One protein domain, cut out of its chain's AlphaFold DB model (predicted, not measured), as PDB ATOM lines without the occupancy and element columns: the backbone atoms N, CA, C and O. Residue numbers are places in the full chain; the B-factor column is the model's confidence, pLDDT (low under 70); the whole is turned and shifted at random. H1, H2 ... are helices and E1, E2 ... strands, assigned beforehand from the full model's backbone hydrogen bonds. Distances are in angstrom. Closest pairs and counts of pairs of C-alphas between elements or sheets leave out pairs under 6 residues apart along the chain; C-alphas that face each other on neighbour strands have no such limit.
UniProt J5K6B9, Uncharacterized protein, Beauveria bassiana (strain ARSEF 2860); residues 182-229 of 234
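Overview. This is residues 182 to 229 of the 234 residues of an uncharacterized protein of Beauveria bassiana (strain ARSEF 2860) (UniProt J5K6B9). Two short antiparallel strands, E1 and E2, have helices H1 and H2 over one face, and the loop of residues 211 to 220 sticks out. The 48 printed residues run E1, H1, H2, E2; the class is mixed, with under half in named elements. The whole is compact, radius of gyration 10.6 A for the C-alphas, spanning 29 by 24 by 16 A.

Along the chain. Find C-alpha 182 at (209.963, 207.125, 203.839), where E1, residues 182 to 184, begins. Next come H1, residues 191 to 197, 9.9 A, and H2, residues 200 to 209, 14.1 A. E2, residues 224 to 226, ends at (205.805, 205.868, 200.212).

Arrangement. Between E1 and E2, N 182 and O 225 are within hydrogen-bond range at 2.8 A. The closest C-alphas of E1 and H1, Phe 183 and Thr 194, are 6.7 A apart; those of H2 and E2, Ala 206 and Val 225, 7.0 A. H1 and H2 are close but not clearly touching, Phe 195 and Gln 203 having the closest C-alphas at 6.4 A, with a shallow tilt of 32 degrees, opposite ways. Both have every O i to N i+4 pair within range.

Size, cuts and confidence. The printed part has no cut; H2 to E2 is a long link. Look for pLDDT under 70 at residues 187 to 189, 210 to 225 and 227 to 229.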
ATOM      1  N   LEU A 182     208.787 207.692 203.177       80.31
ATOM      2  CA  LEU A 182     209.963 207.125 203.839       80.31
ATOM      3  C   LEU A 182     211.157 208.075 203.757       80.31
ATOM      4  O   LEU A 182     211.893 208.254 204.735       80.31
ATOM      5  N   PHE A 183     211.334 208.673 202.586       80.50
ATOM      6  CA  PHE A 183     212.249 209.769 202.316       80.50
ATOM      7  C   PHE A 183     211.807 210.476 201.033       80.50
ATOM      8  O   PHE A 183     211.180 209.876 200.155       80.50
ATOM      9  N   THR A 184     212.140 211.758 200.946       80.81
ATOM     10  CA  THR A 184     211.925 212.608 199.776       80.81
ATOM     11  C   THR A 184     213.277 213.054 199.238       80.81
ATOM     12  O   THR A 184     214.229 213.215 200.003       80.81
ATOM     13  N   SER A 185     213.359 213.241 197.924       80.06
ATOM     14  CA  SER A 185     214.533 213.799 197.259       80.06
ATOM     15  C   SER A 185     214.153 215.099 196.574       80.06
ATOM     16  O   SER A 185     213.231 215.143 195.761       80.06
ATOM     17  N   THR A 186     214.860 216.172 196.912       77.38
ATOM     18  CA  THR A 186     214.709 217.473 196.261       77.38
ATOM     19  C   THR A 186     215.355 217.458 194.877       77.38
ATOM     20  O   THR A 186     216.251 216.662 194.583       77.38
ATOM     21  N   ARG A 187     214.883 218.343 193.994       62.72
ATOM     22  CA  ARG A 187     215.392 218.481 192.626       62.72
ATOM     23  C   ARG A 187     216.886 218.841 192.663       62.72
ATOM     24  O   ARG A 187     217.235 219.951 193.041       62.72
ATOM     25  N   GLY A 188     217.744 217.896 192.282       66.75
ATOM     26  CA  GLY A 188     219.208 218.049 192.273       66.75
ATOM     27  C   GLY A 188     219.941 217.054 193.177       66.75
ATOM     28  O   GLY A 188     221.087 216.706 192.890       66.75
ATOM     29  N   ASP A 189     219.268 216.514 194.195       66.88
ATOM     30  CA  ASP A 189     219.788 215.394 194.973       66.88
ATOM     31  C   ASP A 189     219.374 214.068 194.334       66.88
ATOM     32  O   ASP A 189     218.251 213.899 193.856       66.88
ATOM     33  N   SER A 190     220.303 213.110 194.303       75.56
ATOM     34  CA  SER A 190     219.970 211.768 193.844       75.56
ATOM     35  C   SER A 190     219.197 211.041 194.939       75.56
ATOM     36  O   SER A 190     219.597 211.042 196.105       75.56
ATOM     37  N   ILE A 191     218.133 210.337 194.554       79.06
ATOM     38  CA  ILE A 191     217.345 209.512 195.478       79.06
ATOM     39  C   ILE A 191     218.220 208.518 196.266       79.06
ATOM     40  O   ILE A 191     217.960 208.215 197.431       79.06
ATOM     41  N   PHE A 192     219.327 208.078 195.661       81.25
ATOM     42  CA  PHE A 192     220.335 207.235 196.294       81.25
ATOM     43  C   PHE A 192     221.039 207.931 197.466       81.25
ATOM     44  O   PHE A 192     221.214 207.306 198.509       81.25
ATOM     45  N   LYS A 193     221.378 209.224 197.354       83.19
ATOM     46  CA  LYS A 193     221.934 210.006 198.474       83.19
ATOM     47  C   LYS A 193     220.928 210.153 199.615       83.19
ATOM     48  O   LYS A 193     221.295 210.069 200.783       83.19
ATOM     49  N   THR A 194     219.648 210.352 199.306       83.88
ATOM     50  CA  THR A 194     218.617 210.427 200.354       83.88
ATOM     51  C   THR A 194     218.362 209.073 201.008       83.88
ATOM     52  O   THR A 194     218.173 208.996 202.220       83.88
ATOM     53  N   PHE A 195     218.455 207.989 200.237       84.56
ATOM     54  CA  PHE A 195     218.354 206.629 200.747       84.56
ATOM     55  C   PHE A 195     219.513 206.286 201.689       84.56
ATOM     56  O   PHE A 195     219.272 205.756 202.774       84.56
ATOM     57  N   THR A 196     220.760 206.623 201.338       84.56
ATOM     58  CA  THR A 196     221.919 206.360 202.211       84.56
ATOM     59  C   THR A 196     221.841 207.132 203.527       84.56
ATOM     60  O   THR A 196     222.261 206.604 204.554       84.56
ATOM     61  N   ARG A 197     221.238 208.328 203.521       85.88
ATOM     62  CA  ARG A 197     220.964 209.127 204.730       85.88
ATOM     63  C   ARG A 197     219.776 208.620 205.556       85.88
ATOM     64  O   ARG A 197     219.674 208.957 206.734       85.88
ATOM     65  N   ALA A 198     218.867 207.839 204.973       85.88
ATOM     66  CA  ALA A 198     217.716 207.304 205.693       85.88
ATOM     67  C   ALA A 198     218.140 206.273 206.757       85.88
ATOM     68  O   ALA A 198     219.154 205.590 206.628       85.88
ATOM     69  N   SER A 199     217.336 206.106 207.813       90.00
ATOM     70  CA  SER A 199     217.638 205.118 208.857       90.00
ATOM     71  C   SER A 199     217.647 203.687 208.305       90.00
ATOM     72  O   SER A 199     216.884 203.360 207.392       90.00
ATOM     73  N   ARG A 200     218.438 202.783 208.905       89.44
ATOM     74  CA  ARG A 200     218.517 201.364 208.485       89.44
ATOM     75  C   ARG A 200     217.144 200.686 208.392       89.44
ATOM     76  O   ARG A 200     216.902 199.901 207.477       89.44
ATOM     77  N   LYS A 201     216.217 201.020 209.301       88.56
ATOM     78  CA  LYS A 201     214.828 200.524 209.277       88.56
ATOM     79  C   LYS A 201     214.078 201.001 208.029       88.56
ATOM     80  O   LYS A 201     213.417 200.189 207.382       88.56
ATOM     81  N   ARG A 202     214.201 202.286 207.676       84.88
ATOM     82  CA  ARG A 202     213.576 202.875 206.480       84.88
ATOM     83  C   ARG A 202     214.215 202.362 205.194       84.88
ATOM     84  O   ARG A 202     213.482 201.999 204.286       84.88
ATOM     85  N   GLN A 203     215.540 202.223 205.155       85.25
ATOM     86  CA  GLN A 203     216.256 201.597 204.040       85.25
ATOM     87  C   GLN A 203     215.754 200.173 203.790       85.25
ATOM     88  O   GLN A 203     215.338 199.844 202.684       85.25
ATOM     89  N   LYS A 204     215.711 199.332 204.834       85.19
ATOM     90  CA  LYS A 204     215.213 197.952 204.733       85.19
ATOM     91  C   LYS A 204     213.757 197.904 204.265       85.19
ATOM     92  O   LYS A 204     213.399 197.012 203.501       85.19
ATOM     93  N   LYS A 205     212.917 198.838 204.718       82.56
ATOM     94  CA  LYS A 205     211.517 198.935 204.286       82.56
ATOM     95  C   LYS A 205     211.412 199.370 202.824       82.56
ATOM     96  O   LYS A 205     210.750 198.685 202.060       82.56
ATOM     97  N   ALA A 206     212.139 200.405 202.415       81.69
ATOM     98  CA  ALA A 206     212.196 200.855 201.029       81.69
ATOM     99  C   ALA A 206     212.715 199.763 200.082       81.69
ATOM    100  O   ALA A 206     212.110 199.542 199.043       81.69
ATOM    101  N   MET A 207     213.748 199.005 200.467       80.44
ATOM    102  CA  MET A 207     214.232 197.862 199.677       80.44
ATOM    103  C   MET A 207     213.197 196.738 199.561       80.44
ATOM    104  O   MET A 207     213.101 196.102 198.519       80.44
ATOM    105  N   LYS A 208     212.398 196.496 200.610       78.69
ATOM    106  CA  LYS A 208     211.283 195.534 200.556       78.69
ATOM    107  C   LYS A 208     210.136 196.012 199.662       78.69
ATOM    108  O   LYS A 208     209.470 195.182 199.059       78.69
ATOM    109  N   LEU A 209     209.892 197.321 199.611       73.00
ATOM    110  CA  LEU A 209     208.856 197.936 198.773       73.00
ATOM    111  C   LEU A 209     209.288 197.990 197.297       73.00
ATOM    112  O   LEU A 209     208.493 197.702 196.410       73.00
ATOM    113  N   HIS A 210     210.569 198.263 197.042       65.50
ATOM    114  CA  HIS A 210     211.186 198.301 195.711       65.50
ATOM    115  C   HIS A 210     211.805 196.964 195.280       65.50
ATOM    116  O   HIS A 210     212.717 196.937 194.460       65.50
ATOM    117  N   ALA A 211     211.308 195.842 195.806       52.72
ATOM    118  CA  ALA A 211     211.808 194.514 195.453       52.72
ATOM    119  C   ALA A 211     211.520 194.113 193.991       52.72
ATOM    120  O   ALA A 211     212.006 193.081 193.536       52.72
ATOM    121  N   SER A 212     210.763 194.914 193.232       51.28
ATOM    122  CA  SER A 212     210.642 194.735 191.791       51.28
ATOM    123  C   SER A 212     211.733 195.529 191.069       51.28
ATOM    124  O   SER A 212     211.870 196.743 191.212       51.28
ATOM    125  N   SER A 213     212.532 194.829 190.267       53.31
ATOM    126  CA  SER A 213     213.649 195.330 189.454       53.31
ATOM    127  C   SER A 213     213.238 196.306 188.330       53.31
ATOM    128  O   SER A 213     213.917 196.422 187.313       53.31
ATOM    129  N   HIS A 214     212.123 197.024 188.470       51.59
ATOM    130  CA  HIS A 214     211.497 197.814 187.406       51.59
ATOM    131  C   HIS A 214     212.088 199.218 187.205       51.59
ATOM    132  O   HIS A 214     211.468 200.057 186.549       51.59
ATOM    133  N   PHE A 215     213.306 199.476 187.683       57.16
ATOM    134  CA  PHE A 215     214.076 200.640 187.242       57.16
ATOM    135  C   PHE A 215     214.583 200.409 185.815       57.16
ATOM    136  O   PHE A 215     215.747 200.095 185.583       57.16
ATOM    137  N   LYS A 216     213.676 200.520 184.846       59.78
ATOM    138  CA  LYS A 216     214.032 200.544 183.431       59.78
ATOM    139  C   LYS A 216     214.675 201.895 183.105       59.78
ATOM    140  O   LYS A 216     214.265 202.936 183.620       59.78
ATOM    141  N   LEU A 217     215.682 201.877 182.237       49.16
ATOM    142  CA  LEU A 217     216.198 203.092 181.608       49.16
ATOM    143  C   LEU A 217     215.034 203.801 180.894       49.16
ATOM    144  O   LEU A 217     214.329 203.173 180.108       49.16
ATOM    145  N   GLY A 218     214.806 205.078 181.210       65.31
ATOM    146  CA  GLY A 218     213.695 205.880 180.675       65.31
ATOM    147  C   GLY A 218     212.532 206.125 181.646       65.31
ATOM    148  O   GLY A 218     211.666 206.943 181.347       65.31
ATOM    149  N   THR A 219     212.508 205.483 182.818       59.84
ATOM    150  CA  THR A 219     211.519 205.802 183.861       59.84
ATOM    151  C   THR A 219     211.837 207.171 184.491       59.84
ATOM    152  O   THR A 219     213.009 207.440 184.774       59.84
ATOM    153  N   PRO A 220     210.840 208.048 184.732       59.03
ATOM    154  CA  PRO A 220     211.065 209.353 185.356       59.03
ATOM    155  C   PRO A 220     211.735 209.234 186.732       59.03
ATOM    156  O   PRO A 220     211.560 208.247 187.448       59.03
ATOM    157  N   TYR A 221     212.497 210.268 187.110       61.09
ATOM    158  CA  TYR A 221     213.181 210.340 188.400       61.09
ATOM    159  C   TYR A 221     212.186 210.167 189.555       61.09
ATOM    160  O   TYR A 221     211.283 210.985 189.730       61.09
ATOM    161  N   LEU A 222     212.370 209.125 190.367       64.81
ATOM    162  CA  LEU A 222     211.609 208.966 191.604       64.81
ATOM    163  C   LEU A 222     211.941 210.116 192.558       64.81
ATOM    164  O   LEU A 222     213.098 210.317 192.922       64.81
ATOM    165  N   GLN A 223     210.910 210.846 192.972       68.25
ATOM    166  CA  GLN A 223     211.032 211.969 193.905       68.25
ATOM    167  C   GLN A 223     210.757 211.552 195.355       68.25
ATOM    168  O   GLN A 223     211.279 212.164 196.286       68.25
ATOM    169  N   ALA A 224     209.969 210.496 195.562       66.38
ATOM    170  CA  ALA A 224     209.640 209.991 196.887       66.38
ATOM    171  C   ALA A 224     209.289 208.499 196.858       66.38
ATOM    172  O   ALA A 224     208.892 207.945 195.830       66.38
ATOM    173  N   VAL A 225     209.450 207.862 198.016       66.56
ATOM    174  CA  VAL A 225     209.039 206.479 198.268       66.56
ATOM    175  C   VAL A 225     208.052 206.483 199.423       66.56
ATOM    176  O   VAL A 225     208.396 206.914 200.523       66.56
ATOM    177  N   TRP A 226     206.843 205.983 199.189       73.31
ATOM    178  CA  TRP A 226     205.805 205.868 200.212       73.31
ATOM    179  C   TRP A 226     205.751 204.468 200.799       73.31
ATOM    180  O   TRP A 226     206.090 203.483 200.144       73.31
ATOM    181  N   ASP A 227     205.295 204.387 202.044       66.00
ATOM    182  CA  ASP A 227     205.174 203.132 202.778       66.00
ATOM    183  C   ASP A 227     204.136 202.165 202.189       66.00
ATOM    184  O   ASP A 227     204.201 200.960 202.446       66.00
ATOM    185  N   THR A 228     203.200 202.683 201.400       61.97
ATOM    186  CA  THR A 228     202.104 201.937 200.769       61.97
ATOM    187  C   THR A 228     202.388 201.507 199.338       61.97
ATOM    188  O   THR A 228     201.582 200.771 198.770       61.97
ATOM    189  N   ASN A 229     203.561 201.842 198.785       57.53
ATOM    190  CA  ASN A 229     204.060 201.286 197.523       57.53
ATOM    191  C   ASN A 229     204.440 199.804 197.693       57.53
ATOM    192  O   ASN A 229     205.598 199.412 197.553       57.53
TER     193      ASN A 229